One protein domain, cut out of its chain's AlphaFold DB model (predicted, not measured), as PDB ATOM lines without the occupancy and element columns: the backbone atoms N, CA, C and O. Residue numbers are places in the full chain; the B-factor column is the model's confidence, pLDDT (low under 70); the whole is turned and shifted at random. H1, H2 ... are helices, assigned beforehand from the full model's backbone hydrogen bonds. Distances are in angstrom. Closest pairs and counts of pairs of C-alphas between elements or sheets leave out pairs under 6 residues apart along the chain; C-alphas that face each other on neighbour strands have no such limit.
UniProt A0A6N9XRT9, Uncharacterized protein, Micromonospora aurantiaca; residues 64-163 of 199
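What this domain is: This is residues 64 to 163 of the 199 residues of an uncharacterized protein of Micromonospora aurantiaca (UniProt A0A6N9XRT9). H5 and H1 cross in the middle of a group of crossed helices; H6 packs on H1 at one end, and H3, with H2 and H4 on it, packs on H5 at the other. The printed part, 100 residues with six named helices and no named strand, is all helix and compact: radius of gyration of the C-alphas 13.2 A, spans 32 by 29 by 28 A.

Where its parts are: H5, residues 124 to 141, is 25.0 A long. H6, residues 146 to 162, 24.0 A, ends at C-alpha 162 (-20.413, -35.765, -24.913). H1, residues 64 to 74, begins at C-alpha 64 (-25.382, -42.549, -15.900). H2 is residues 80 to 93, H3 102 to 111, H4 116 to 119.

How they stand to each other: With residues 131 to 139 alone H5 touches H1, closest C-alphas Phe 66 and Leu 135, 5.0 A. H1 touches H6 at a steep tilt of 61 degrees, closest C-alphas Ala 64 and Ala 156, 4.9 A. H3 touches H4, closest C-alphas Ala 107 and Leu 118, 5.4 A. H5 has 13 of 14 O i to N i+4 pairs within hydrogen-bond range.

The domain as a whole: The printed part has no cut; no printed residue is under 70 in pLDDT.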
ATOM      1  N   ALA A  64     -24.942 -42.335 -14.526       95.38
ATOM      2  CA  ALA A  64     -25.382 -42.549 -15.900       95.38
ATOM      3  C   ALA A  64     -25.696 -44.031 -16.176       95.38
ATOM      4  O   ALA A  64     -26.731 -44.334 -16.769       95.38
ATOM      5  N   ALA A  65     -24.869 -44.962 -15.695       97.25
ATOM      6  CA  ALA A  65     -25.093 -46.400 -15.834       97.25
ATOM      7  C   ALA A  65     -26.367 -46.849 -15.106       97.25
ATOM      8  O   ALA A  65     -27.176 -47.573 -15.686       97.25
ATOM      9  N   PHE A  66     -26.593 -46.372 -13.876       97.56
ATOM     10  CA  PHE A  66     -27.837 -46.611 -13.139       97.56
ATOM     11  C   PHE A  66     -29.053 -46.121 -13.926       97.56
ATOM     12  O   PHE A  66     -30.020 -46.860 -14.106       97.56
ATOM     13  N   HIS A  67     -29.001 -44.891 -14.432       96.00
ATOM     14  CA  HIS A  67     -30.099 -44.314 -15.195       96.00
ATOM     15  C   HIS A  67     -30.394 -45.114 -16.475       96.00
ATOM     16  O   HIS A  67     -31.547 -45.462 -16.729       96.00
ATOM     17  N   LEU A  68     -29.365 -45.482 -17.245       96.12
ATOM     18  CA  LEU A  68     -29.508 -46.319 -18.441       96.12
ATOM     19  C   LEU A  68     -30.079 -47.708 -18.114       96.12
ATOM     20  O   LEU A  68     -30.957 -48.191 -18.828       96.12
ATOM     21  N   ALA A  69     -29.639 -48.334 -17.018       97.38
ATOM     22  CA  ALA A  69     -30.173 -49.618 -16.566       97.38
ATOM     23  C   ALA A  69     -31.660 -49.514 -16.176       97.38
ATOM     24  O   ALA A  69     -32.465 -50.361 -16.568       97.38
ATOM     25  N   VAL A  70     -32.053 -48.440 -15.478       96.81
ATOM     26  CA  VAL A  70     -33.461 -48.152 -15.159       96.81
ATOM     27  C   VAL A  70     -34.291 -47.978 -16.428       96.81
ATOM     28  O   VAL A  70     -35.343 -48.607 -16.548       96.81
ATOM     29  N   LEU A  71     -33.828 -47.174 -17.390       95.00
ATOM     30  CA  LEU A  71     -34.535 -46.979 -18.658       95.00
ATOM     31  C   LEU A  71     -34.686 -48.297 -19.426       95.00
ATOM     32  O   LEU A  71     -35.778 -48.600 -19.905       95.00
ATOM     33  N   ARG A  72     -33.636 -49.127 -19.477       95.00
ATOM     34  CA  ARG A  72     -33.689 -50.458 -20.106       95.00
ATOM     35  C   ARG A  72     -34.715 -51.370 -19.426       95.00
ATOM     36  O   ARG A  72     -35.416 -52.118 -20.108       95.00
ATOM     37  N   ARG A  73     -34.831 -51.309 -18.094       95.06
ATOM     38  CA  ARG A  73     -35.734 -52.178 -17.326       95.06
ATOM     39  C   ARG A  73     -37.191 -51.712 -17.305       95.06
ATOM     40  O   ARG A  73     -38.092 -52.555 -17.364       95.06
ATOM     41  N   PHE A  74     -37.423 -50.405 -17.198       94.69
ATOM     42  CA  PHE A  74     -38.734 -49.822 -16.892       94.69
ATOM     43  C   PHE A  74     -39.249 -48.821 -17.942       94.69
ATOM     44  O   PHE A  74     -40.420 -48.457 -17.892       94.69
ATOM     45  N   GLY A  75     -38.433 -48.396 -18.912       88.62
ATOM     46  CA  GLY A  75     -38.778 -47.321 -19.856       88.62
ATOM     47  C   GLY A  75     -39.956 -47.617 -20.797       88.62
ATOM     48  O   GLY A  75     -40.619 -46.691 -21.249       88.62
ATOM     49  N   GLY A  76     -40.285 -48.889 -21.049       85.94
ATOM     50  CA  GLY A  76     -41.341 -49.312 -21.984       85.94
ATOM     51  C   GLY A  76     -42.793 -49.183 -21.489       85.94
ATOM     52  O   GLY A  76     -43.665 -49.877 -22.007       85.94
ATOM     53  N   GLY A  77     -43.061 -48.357 -20.473       77.44
ATOM     54  CA  GLY A  77     -44.382 -48.210 -19.851       77.44
ATOM     55  C   GLY A  77     -44.388 -48.701 -18.406       77.44
ATOM     56  O   GLY A  77     -44.717 -49.851 -18.115       77.44
ATOM     57  N   VAL A  78     -44.014 -47.802 -17.499       71.56
ATOM     58  CA  VAL A  78     -43.811 -48.083 -16.075       71.56
ATOM     59  C   VAL A  78     -45.139 -48.407 -15.393       71.56
ATOM     60  O   VAL A  78     -46.063 -47.593 -15.382       71.56
ATOM     61  N   LYS A  79     -45.218 -49.557 -14.720       87.06
ATOM     62  CA  LYS A  79     -46.216 -49.782 -13.669       87.06
ATOM     63  C   LYS A  79     -45.522 -49.609 -12.329       87.06
ATOM     64  O   LYS A  79     -44.562 -50.317 -12.044       87.06
ATOM     65  N   LEU A  80     -46.035 -48.720 -11.476       87.75
ATOM     66  CA  LEU A  80     -45.478 -48.479 -10.135       87.75
ATOM     67  C   LEU A  80     -45.295 -49.784  -9.336       87.75
ATOM     68  O   LEU A  80     -44.306 -49.956  -8.634       87.75
ATOM     69  N   ARG A  81     -46.212 -50.742  -9.524       92.25
ATOM     70  CA  ARG A  81     -46.143 -52.083  -8.929       92.25
ATOM     71  C   ARG A  81     -44.846 -52.831  -9.255       92.25
ATOM     72  O   ARG A  81     -44.369 -53.570  -8.399       92.25
ATOM     73  N   ASP A  82     -44.300 -52.659 -10.453       94.50
ATOM     74  CA  ASP A  82     -43.087 -53.355 -10.884       94.50
ATOM     75  C   ASP A  82     -41.854 -52.755 -10.197       94.50
ATOM     76  O   ASP A  82     -40.981 -53.494  -9.752       94.50
ATOM     77  N   VAL A  83     -41.829 -51.428 -10.011       95.50
ATOM     78  CA  VAL A  83     -40.774 -50.726  -9.259       95.50
ATOM     79  C   VAL A  83     -40.792 -51.142  -7.783       95.50
ATOM     80  O   VAL A  83     -39.762 -51.537  -7.238       95.50
ATOM     81  N   THR A  84     -41.970 -51.135  -7.147       94.81
ATOM     82  CA  THR A  84     -42.142 -51.622  -5.767       94.81
ATOM     83  C   THR A  84     -41.747 -53.095  -5.632       94.81
ATOM     84  O   THR A  84     -41.114 -53.491  -4.652       94.81
ATOM     85  N   GLY A  85     -42.122 -53.923  -6.615       96.00
ATOM     86  CA  GLY A  85     -41.768 -55.339  -6.670       96.00
ATOM     87  C   GLY A  85     -40.257 -55.548  -6.672       96.00
ATOM     88  O   GLY A  85     -39.749 -56.258  -5.804       96.00
ATOM     89  N   PHE A  86     -39.556 -54.844  -7.562       96.44
ATOM     90  CA  PHE A  86     -38.101 -54.877  -7.667       96.44
ATOM     91  C   PHE A  86     -37.410 -54.460  -6.361       96.44
ATOM     92  O   PHE A  86     -36.572 -55.197  -5.845       96.44
ATOM     93  N   GLY A  87     -37.801 -53.331  -5.754       94.81
ATOM     94  CA  GLY A  87     -37.198 -52.872  -4.492       94.81
ATOM     95  C   GLY A  87     -37.394 -53.855  -3.328       94.81
ATOM     96  O   GLY A  87     -36.513 -54.030  -2.482       94.81
ATOM     97  N   ARG A  88     -38.539 -54.547  -3.289       96.12
ATOM     98  CA  ARG A  88     -38.804 -55.604  -2.305       96.12
ATOM     99  C   ARG A  88     -37.938 -56.841  -2.546       96.12
ATOM    100  O   ARG A  88     -37.419 -57.399  -1.582       96.12
ATOM    101  N   GLU A  89     -37.813 -57.276  -3.796       96.00
ATOM    102  CA  GLU A  89     -36.985 -58.427  -4.179       96.00
ATOM    103  C   GLU A  89     -35.506 -58.167  -3.884       96.00
ATOM    104  O   GLU A  89     -34.861 -59.005  -3.249       96.00
ATOM    105  N   PHE A  90     -35.014 -56.964  -4.200       95.00
ATOM    106  CA  PHE A  90     -33.686 -56.500  -3.807       95.00
ATOM    107  C   PHE A  90     -33.455 -56.650  -2.297       95.00
ATOM    108  O   PHE A  90     -32.534 -57.344  -1.872       95.00
ATOM    109  N   ASN A  91     -34.321 -56.062  -1.466       94.19
ATOM    110  CA  ASN A  91     -34.150 -56.086  -0.009       94.19
ATOM    111  C   ASN A  91     -34.262 -57.489   0.606       94.19
ATOM    112  O   ASN A  91     -33.663 -57.754   1.651       94.19
ATOM    113  N   ALA A  92     -35.037 -58.379  -0.018       95.50
ATOM    114  CA  ALA A  92     -35.154 -59.767   0.410       95.50
ATOM    115  C   ALA A  92     -33.857 -60.557   0.161       95.50
ATOM    116  O   ALA A  92     -33.514 -61.418   0.971       95.50
ATOM    117  N   ALA A  93     -33.137 -60.252  -0.922       91.56
ATOM    118  CA  ALA A  93     -31.863 -60.885  -1.269       91.56
ATOM    119  C   ALA A  93     -30.643 -60.202  -0.618       91.56
ATOM    120  O   ALA A  93     -29.619 -60.848  -0.389       91.56
ATOM    121  N   ALA A  94     -30.748 -58.911  -0.307       90.25
ATOM    122  CA  ALA A  94     -29.674 -58.100   0.248       90.25
ATOM    123  C   ALA A  94     -29.344 -58.456   1.717       90.25
ATOM    124  O   ALA A  94     -30.257 -58.579   2.549       90.25
ATOM    125  N   PRO A  95     -28.046 -58.540   2.084       89.56
ATOM    126  CA  PRO A  95     -27.614 -58.473   3.477       89.56
ATOM    127  C   PRO A  95     -28.155 -57.224   4.171       89.56
ATOM    128  O   PRO A  95     -28.291 -56.174   3.548       89.56
ATOM    129  N   GLU A  96     -28.400 -57.315   5.476       90.19
ATOM    130  CA  GLU A  96     -29.022 -56.236   6.251       90.19
ATOM    131  C   GLU A  96     -28.306 -54.886   6.094       90.19
ATOM    132  O   GLU A  96     -28.956 -53.878   5.838       90.19
ATOM    133  N   GLN A  97     -26.973 -54.887   6.132       87.81
ATOM    134  CA  GLN A  97     -26.122 -53.701   5.975       87.81
ATOM    135  C   GLN A  97     -26.191 -53.001   4.606       87.81
ATOM    136  O   GLN A  97     -25.734 -51.867   4.501       87.81
ATOM    137  N   VAL A  98     -26.736 -53.642   3.567       88.00
ATOM    138  CA  VAL A  98     -26.894 -53.034   2.229       88.00
ATOM    139  C   VAL A  98     -28.361 -52.908   1.814       88.00
ATOM    140  O   VAL A  98     -28.655 -52.536   0.678       88.00
ATOM    141  N   ARG A  99     -29.298 -53.204   2.725       92.00
ATOM    142  CA  ARG A  99     -30.719 -52.949   2.486       92.00
ATOM    143  C   ARG A  99     -30.963 -51.456   2.371       92.00
ATOM    144  O   ARG A  99     -30.431 -50.653   3.135       92.00
ATOM    145  N   VAL A 100     -31.837 -51.107   1.444       92.88
ATOM    146  CA  VAL A 100     -32.263 -49.730   1.215       92.88
ATOM    147  C   VAL A 100     -33.694 -49.579   1.713       92.88
ATOM    148  O   VAL A 100     -34.518 -50.475   1.502       92.88
ATOM    149  N   PRO A 101     -34.048 -48.478   2.384       94.69
ATOM    150  CA  PRO A 101     -35.433 -48.293   2.769       94.69
ATOM    151  C   PRO A 101     -36.325 -48.203   1.502       94.69
ATOM    152  O   PRO A 101     -35.924 -47.610   0.493       94.69
ATOM    153  N   PRO A 102     -37.496 -48.883   1.475       94.19
ATOM    154  CA  PRO A 102     -38.220 -49.125   0.222       94.19
ATOM    155  C   PRO A 102     -38.642 -47.863  -0.536       94.19
ATOM    156  O   PRO A 102     -38.622 -47.854  -1.763       94.19
ATOM    157  N   ARG A 103     -39.010 -46.793   0.180       95.25
ATOM    158  CA  ARG A 103     -39.474 -45.544  -0.443       95.25
ATOM    159  C   ARG A 103     -38.342 -44.840  -1.179       95.25
ATOM    160  O   ARG A 103     -38.556 -44.274  -2.242       95.25
ATOM    161  N   GLU A 104     -37.146 -44.897  -0.623       96.00
ATOM    162  CA  GLU A 104     -35.946 -44.279  -1.152       96.00
ATOM    163  C   GLU A 104     -35.439 -45.047  -2.380       96.00
ATOM    164  O   GLU A 104     -35.010 -44.426  -3.351       96.00
ATOM    165  N   ALA A 105     -35.580 -46.377  -2.394       96.38
ATOM    166  CA  ALA A 105     -35.321 -47.197  -3.578       96.38
ATOM    167  C   ALA A 105     -36.275 -46.868  -4.734       96.38
ATOM    168  O   ALA A 105     -35.842 -46.643  -5.864       96.38
ATOM    169  N   GLU A 106     -37.577 -46.801  -4.437       96.56
ATOM    170  CA  GLU A 106     -38.593 -46.409  -5.415       96.56
ATOM    171  C   GLU A 106     -38.337 -44.996  -5.944       96.56
ATOM    172  O   GLU A 106     -38.372 -44.784  -7.155       96.56
ATOM    173  N   ALA A 107     -38.043 -44.039  -5.058       95.88
ATOM    174  CA  ALA A 107     -37.718 -42.668  -5.433       95.88
ATOM    175  C   ALA A 107     -36.492 -42.615  -6.356       95.88
ATOM    176  O   ALA A 107     -36.552 -41.977  -7.405       95.88
ATOM    177  N   ALA A 108     -35.413 -43.336  -6.032       96.12
ATOM    178  CA  ALA A 108     -34.203 -43.366  -6.853       96.12
ATOM    179  C   ALA A 108     -34.473 -43.865  -8.285       96.12
ATOM    180  O   ALA A 108     -33.952 -43.286  -9.239       96.12
ATOM    181  N   ILE A 109     -35.312 -44.895  -8.448       96.44
ATOM    182  CA  ILE A 109     -35.711 -45.421  -9.764       96.44
ATOM    183  C   ILE A 109     -36.625 -44.431 -10.494       96.44
ATOM    184  O   ILE A 109     -36.401 -44.133 -11.663       96.44
ATOM    185  N   ARG A 110     -37.642 -43.889  -9.815       94.81
ATOM    186  CA  ARG A 110     -38.629 -42.977 -10.416       94.81
ATOM    187  C   ARG A 110     -38.027 -41.646 -10.860       94.81
ATOM    188  O   ARG A 110     -38.446 -41.105 -11.878       94.81
ATOM    189  N   VAL A 111     -36.990 -41.162 -10.182       94.62
ATOM    190  CA  VAL A 111     -36.213 -39.999 -10.645       94.62
ATOM    191  C   VAL A 111     -35.607 -40.248 -12.021       94.62
ATOM    192  O   VAL A 111     -35.699 -39.390 -12.893       94.62
ATOM    193  N   SER A 112     -35.060 -41.441 -12.263       94.19
ATOM    194  CA  SER A 112     -34.553 -41.819 -13.589       94.19
ATOM    195  C   SER A 112     -35.653 -41.960 -14.648       94.19
ATOM    196  O   SER A 112     -35.354 -42.054 -15.832       94.19
ATOM    197  N   LEU A 113     -36.921 -41.949 -14.241       92.31
ATOM    198  CA  LEU A 113     -38.095 -42.000 -15.111       92.31
ATOM    199  C   LEU A 113     -38.782 -40.625 -15.250       92.31
ATOM    200  O   LEU A 113     -39.870 -40.546 -15.815       92.31
ATOM    201  N   GLY A 114     -38.150 -39.550 -14.759       91.00
ATOM    202  CA  GLY A 114     -38.613 -38.163 -14.908       91.00
ATOM    203  C   GLY A 114     -39.288 -37.561 -13.670       91.00
ATOM    204  O   GLY A 114     -39.744 -36.422 -13.713       91.00
ATOM    205  N   GLU A 115     -39.355 -38.283 -12.549       92.44
ATOM    206  CA  GLU A 115     -39.973 -37.793 -11.308       92.44
ATOM    207  C   GLU A 115     -38.938 -37.192 -10.340       92.44
ATOM    208  O   GLU A 115     -38.778 -37.644  -9.207       92.44
ATOM    209  N   GLU A 116     -38.213 -36.167 -10.793       90.12
ATOM    210  CA  GLU A 116     -37.048 -35.583 -10.098       90.12
ATOM    211  C   GLU A 116     -37.338 -35.092  -8.667       90.12
ATOM    212  O   GLU A 116     -36.502 -35.241  -7.774       90.12
ATOM    213  N   HIS A 117     -38.544 -34.572  -8.428       91.75
ATOM    214  CA  HIS A 117     -38.964 -34.007  -7.141       91.75
ATOM    215  C   HIS A 117     -38.932 -35.015  -5.973       91.75
ATOM    216  O   HIS A 117     -38.927 -34.628  -4.806       91.75
ATOM    217  N   LEU A 118     -38.897 -36.320  -6.260       91.69
ATOM    218  CA  LEU A 118     -38.959 -37.375  -5.245       91.69
ATOM    219  C   LEU A 118     -37.685 -37.513  -4.400       91.69
ATOM    220  O   LEU A 118     -37.721 -38.178  -3.365       91.69
ATOM    221  N   VAL A 119     -36.569 -36.904  -4.813       91.44
ATOM    222  CA  VAL A 119     -35.289 -36.969  -4.079       91.44
ATOM    223  C   VAL A 119     -34.815 -35.616  -3.552       91.44
ATOM    224  O   VAL A 119     -33.721 -35.541  -3.005       91.44
ATOM    225  N   GLU A 120     -35.629 -34.562  -3.649       90.44
ATOM    226  CA  GLU A 120     -35.267 -33.210  -3.186       90.44
ATOM    227  C   GLU A 120     -34.858 -33.169  -1.707       90.44
ATOM    228  O   GLU A 120     -33.995 -32.383  -1.316       90.44
ATOM    229  N   SER A 121     -35.451 -34.030  -0.875       90.00
ATOM    230  CA  SER A 121     -35.140 -34.125   0.554       90.00
ATOM    231  C   SER A 121     -34.022 -35.118   0.887       90.00
ATOM    232  O   SER A 121     -33.707 -35.299   2.064       90.00
ATOM    233  N   MET A 122     -33.460 -35.817  -0.101       90.44
ATOM    234  CA  MET A 122     -32.465 -36.865   0.121       90.44
ATOM    235  C   MET A 122     -31.050 -36.292   0.050       90.44
ATOM    236  O   MET A 122     -30.694 -35.579  -0.886       90.44
ATOM    237  N   ALA A 123     -30.209 -36.636   1.028       89.94
ATOM    238  CA  ALA A 123     -28.792 -36.298   0.962       89.94
ATOM    239  C   ALA A 123     -28.144 -36.975  -0.260       89.94
ATOM    240  O   ALA A 123     -28.373 -38.159  -0.509       89.94
ATOM    241  N   GLY A 124     -27.306 -36.239  -0.999       86.31
ATOM    242  CA  GLY A 124     -26.685 -36.743  -2.232       86.31
ATOM    243  C   GLY A 124     -25.868 -38.024  -2.031       86.31
ATOM    244  O   GLY A 124     -25.924 -38.920  -2.864       86.31
ATOM    245  N   GLU A 125     -25.185 -38.150  -0.890       86.94
ATOM    246  CA  GLU A 125     -24.452 -39.362  -0.501       86.94
ATOM    247  C   GLU A 125     -25.382 -40.576  -0.341       86.94
ATOM    248  O   GLU A 125     -25.104 -41.653  -0.867       86.94
ATOM    249  N   VAL A 126     -26.532 -40.391   0.316       89.31
ATOM    250  CA  VAL A 126     -27.536 -41.450   0.500       89.31
ATOM    251  C   VAL A 126     -28.094 -41.892  -0.850       89.31
ATOM    252  O   VAL A 126     -28.166 -43.089  -1.124       89.31
ATOM    253  N   LEU A 127     -28.431 -40.937  -1.720       92.75
ATOM    254  CA  LEU A 127     -28.913 -41.233  -3.067       92.75
ATOM    255  C   LEU A 127     -27.857 -41.967  -3.905       92.75
ATOM    256  O   LEU A 127     -28.194 -42.910  -4.620       92.75
ATOM    257  N   GLY A 128     -26.588 -41.565  -3.800       90.19
ATOM    258  CA  GLY A 128     -25.462 -42.229  -4.454       90.19
ATOM    259  C   GLY A 128     -25.331 -43.691  -4.030       90.19
ATOM    260  O   GLY A 128     -25.304 -44.569  -4.889       90.19
ATOM    261  N   ASN A 129     -25.356 -43.959  -2.721       90.88
ATOM    262  CA  ASN A 129     -25.267 -45.316  -2.172       90.88
ATOM    263  C   ASN A 129     -26.447 -46.201  -2.604       90.88
ATOM    264  O   ASN A 129     -26.254 -47.365  -2.956       90.88
ATOM    265  N   ILE A 130     -27.664 -45.650  -2.631       95.12
ATOM    266  CA  ILE A 130     -28.850 -46.373  -3.108       95.12
ATOM    267  C   ILE A 130     -28.711 -46.711  -4.594       95.12
ATOM    268  O   ILE A 130     -28.910 -47.861  -4.978       95.12
ATOM    269  N   ARG A 131     -28.358 -45.735  -5.438       95.88
ATOM    270  CA  ARG A 131     -28.186 -45.949  -6.884       95.88
ATOM    271  C   ARG A 131     -27.116 -46.987  -7.177       95.88
ATOM    272  O   ARG A 131     -27.330 -47.847  -8.022       95.88
ATOM    273  N   TYR A 132     -26.008 -46.927  -6.448       94.81
ATOM    274  CA  TYR A 132     -24.935 -47.899  -6.545       94.81
ATOM    275  C   TYR A 132     -25.435 -49.313  -6.233       94.81
ATOM    276  O   TYR A 132     -25.343 -50.191  -7.084       94.81
ATOM    277  N   ALA A 133     -26.070 -49.522  -5.074       95.06
ATOM    278  CA  ALA A 133     -26.599 -50.831  -4.695       95.06
ATOM    279  C   ALA A 133     -27.643 -51.363  -5.698       95.06
ATOM    280  O   ALA A 133     -27.611 -52.535  -6.083       95.06
ATOM    281  N   LEU A 134     -28.548 -50.496  -6.162       96.94
ATOM    282  CA  LEU A 134     -29.581 -50.866  -7.126       96.94
ATOM    283  C   LEU A 134     -29.032 -51.105  -8.537       96.94
ATOM    284  O   LEU A 134     -29.615 -51.906  -9.258       96.94
ATOM    285  N   LEU A 135     -27.933 -50.466  -8.946       97.62
ATOM    286  CA  LEU A 135     -27.298 -50.713 -10.246       97.62
ATOM    287  C   LEU A 135     -26.848 -52.176 -10.369       97.62
ATOM    288  O   LEU A 135     -27.140 -52.813 -11.381       97.62
ATOM    289  N   PHE A 136     -26.211 -52.735  -9.337       96.00
ATOM    290  CA  PHE A 136     -25.816 -54.148  -9.337       96.00
ATOM    291  C   PHE A 136     -27.022 -55.084  -9.377       96.00
ATOM    292  O   PHE A 136     -27.030 -56.058 -10.126       96.00
ATOM    293  N   ALA A 137     -28.070 -54.751  -8.626       96.56
ATOM    294  CA  ALA A 137     -29.315 -55.508  -8.647       96.56
ATOM    295  C   ALA A 137     -30.023 -55.447 -10.010       96.56
ATOM    296  O   ALA A 137     -30.555 -56.451 -10.470       96.56
ATOM    297  N   LEU A 138     -30.012 -54.286 -10.673       97.75
ATOM    298  CA  LEU A 138     -30.582 -54.106 -12.009       97.75
ATOM    299  C   LEU A 138     -29.798 -54.880 -13.064       97.75
ATOM    300  O   LEU A 138     -30.406 -55.468 -13.949       97.75
ATOM    301  N   ALA A 139     -28.468 -54.877 -12.990       97.44
ATOM    302  CA  ALA A 139     -27.642 -55.642 -13.913       97.44
ATOM    303  C   ALA A 139     -27.921 -57.149 -13.817       97.44
ATOM    304  O   ALA A 139     -28.035 -57.801 -14.855       97.44
ATOM    305  N   ASP A 140     -28.087 -57.682 -12.601       96.06
ATOM    306  CA  ASP A 140     -28.474 -59.085 -12.415       96.06
ATOM    307  C   ASP A 140     -29.907 -59.365 -12.894       96.06
ATOM    308  O   ASP A 140     -30.117 -60.294 -13.671       96.06
ATOM    309  N   ASP A 141     -30.884 -58.525 -12.524       96.62
ATOM    310  CA  ASP A 141     -32.286 -58.669 -12.959       96.62
ATOM    311  C   ASP A 141     -32.438 -58.589 -14.490       96.62
ATOM    312  O   ASP A 141     -33.281 -59.265 -15.083       96.62
ATOM    313  N   LEU A 142     -31.587 -57.801 -15.155       95.94
ATOM    314  CA  LEU A 142     -31.504 -57.709 -16.614       95.94
ATOM    315  C   LEU A 142     -30.697 -58.846 -17.261       95.94
ATOM    316  O   LEU A 142     -30.698 -58.941 -18.490       95.94
ATOM    317  N   GLY A 143     -30.013 -59.680 -16.475       96.25
ATOM    318  CA  GLY A 143     -29.178 -60.777 -16.963       96.25
ATOM    319  C   GLY A 143     -27.989 -60.310 -17.805       96.25
ATOM    320  O   GLY A 143     -27.664 -60.955 -18.802       96.25
ATOM    321  N   LEU A 144     -27.370 -59.177 -17.455       95.94
ATOM    322  CA  LEU A 144     -26.259 -58.623 -18.232       95.94
ATOM    323  C   LEU A 144     -25.006 -59.496 -18.082       95.94
ATOM    324  O   LEU A 144     -24.508 -59.702 -16.976       95.94
ATOM    325  N   ASN A 145     -24.475 -59.983 -19.204       94.62
ATOM    326  CA  ASN A 145     -23.154 -60.612 -19.248       94.62
ATOM    327  C   ASN A 145     -22.031 -59.554 -19.306       94.62
ATOM    328  O   ASN A 145     -22.282 -58.352 -19.367       94.62
ATOM    329  N   ASP A 146     -20.777 -60.005 -19.320       93.62
ATOM    330  CA  ASP A 146     -19.595 -59.136 -19.385       93.62
ATOM    331  C   ASP A 146     -19.610 -58.145 -20.565       93.62
ATOM    332  O   ASP A 146     -19.278 -56.972 -20.383       93.62
ATOM    333  N   ASP A 147     -20.019 -58.584 -21.756       94.44
ATOM    334  CA  ASP A 147     -20.065 -57.724 -22.943       94.44
ATOM    335  C   ASP A 147     -21.198 -56.688 -22.836       94.44
ATOM    336  O   ASP A 147     -21.007 -55.516 -23.174       94.44
ATOM    337  N   ASP A 148     -22.359 -57.087 -22.304       95.94
ATOM    338  CA  ASP A 148     -23.474 -56.186 -21.993       95.94
ATOM    339  C   ASP A 148     -23.081 -55.130 -20.949       95.94
ATOM    340  O   ASP A 148     -23.439 -53.958 -21.089       95.94
ATOM    341  N   LEU A 149     -22.332 -55.524 -19.915       96.62
ATOM    342  CA  LEU A 149     -21.830 -54.626 -18.874       96.62
ATOM    343  C   LEU A 149     -20.839 -53.614 -19.448       96.62
ATOM    344  O   LEU A 149     -20.963 -52.416 -19.191       96.62
ATOM    345  N   VAL A 150     -19.890 -54.062 -20.276       96.19
ATOM    346  CA  VAL A 150     -18.976 -53.165 -20.999       96.19
ATOM    347  C   VAL A 150     -19.766 -52.213 -21.900       96.19
ATOM    348  O   VAL A 150     -19.478 -51.015 -21.928       96.19
ATOM    349  N   GLY A 151     -20.791 -52.705 -22.601       95.62
ATOM    350  CA  GLY A 151     -21.675 -51.893 -23.438       95.62
ATOM    351  C   GLY A 151     -22.440 -50.821 -22.652       95.62
ATOM    352  O   GLY A 151     -22.470 -49.657 -23.067       95.62
ATOM    353  N   LEU A 152     -23.009 -51.188 -21.499       96.44
ATOM    354  CA  LEU A 152     -23.695 -50.277 -20.580       96.44
ATOM    355  C   LEU A 152     -22.742 -49.187 -20.076       96.44
ATOM    356  O   LEU A 152     -23.049 -48.000 -20.183       96.44
ATOM    357  N   LEU A 153     -21.569 -49.580 -19.574       96.81
ATOM    358  CA  LEU A 153     -20.580 -48.663 -19.010       96.81
ATOM    359  C   LEU A 153     -19.988 -47.732 -20.071       96.81
ATOM    360  O   LEU A 153     -19.854 -46.536 -19.828       96.81
ATOM    361  N   ARG A 154     -19.709 -48.230 -21.280       95.62
ATOM    362  CA  ARG A 154     -19.258 -47.388 -22.399       95.62
ATOM    363  C   ARG A 154     -20.306 -46.342 -22.774       95.62
ATOM    364  O   ARG A 154     -19.959 -45.190 -23.020       95.62
ATOM    365  N   SER A 155     -21.579 -46.731 -22.783       94.56
ATOM    366  CA  SER A 155     -22.685 -45.812 -23.075       94.56
ATOM    367  C   SER A 155     -22.840 -44.758 -21.977       94.56
ATOM    368  O   SER A 155     -23.057 -43.587 -22.278       94.56
ATOM    369  N   ALA A 156     -22.656 -45.144 -20.713       95.44
ATOM    370  CA  ALA A 156     -22.620 -44.216 -19.587       95.44
ATOM    371  C   ALA A 156     -21.461 -43.208 -19.708       95.44
ATOM    372  O   ALA A 156     -21.663 -42.014 -19.508       95.44
ATOM    373  N   GLU A 157     -20.267 -43.644 -20.117       94.12
ATOM    374  CA  GLU A 157     -19.161 -42.726 -20.414       94.12
ATOM    375  C   GLU A 157     -19.484 -41.770 -21.564       94.12
ATOM    376  O   GLU A 157     -19.159 -40.588 -21.484       94.12
ATOM    377  N   ASP A 158     -20.105 -42.260 -22.642       92.69
ATOM    378  CA  ASP A 158     -20.451 -41.427 -23.796       92.69
ATOM    379  C   ASP A 158     -21.418 -40.310 -23.411       92.69
ATOM    380  O   ASP A 158     -21.240 -39.171 -23.845       92.69
ATOM    381  N   VAL A 159     -22.397 -40.603 -22.556       90.50
ATOM    382  CA  VAL A 159     -23.295 -39.596 -21.980       90.50
ATOM    383  C   VAL A 159     -22.497 -38.487 -21.295       90.50
ATOM    384  O   VAL A 159     -22.678 -37.312 -21.613       90.50
ATOM    385  N   ILE A 160     -21.599 -38.859 -20.378       89.12
ATOM    386  CA  ILE A 160     -20.844 -37.894 -19.573       89.12
ATOM    387  C   ILE A 160     -19.885 -37.080 -20.447       89.12
ATOM    388  O   ILE A 160     -19.850 -35.855 -20.359       89.12
ATOM    389  N   LEU A 161     -19.142 -37.739 -21.338       85.19
ATOM    390  CA  LEU A 161     -18.104 -37.099 -22.150       85.19
ATOM    391  C   LEU A 161     -18.664 -36.212 -23.262       85.19
ATOM    392  O   LEU A 161     -18.045 -35.211 -23.618       85.19
ATOM    393  N   THR A 162     -19.808 -36.572 -23.842       84.94
ATOM    394  CA  THR A 162     -20.413 -35.765 -24.913       84.94
ATOM    395  C   THR A 162     -21.256 -34.618 -24.375       84.94
ATOM    396  O   THR A 162     -21.728 -33.795 -25.161       84.94
ATOM    397  N   GLY A 163     -21.500 -34.577 -23.060       70.06
ATOM    398  CA  GLY A 163     -22.470 -33.667 -22.465       70.06
ATOM    399  C   GLY A 163     -23.870 -33.838 -23.058       70.06
ATOM    400  O   GLY A 163     -24.721 -32.966 -22.861       70.06
TER     401      GLY A 163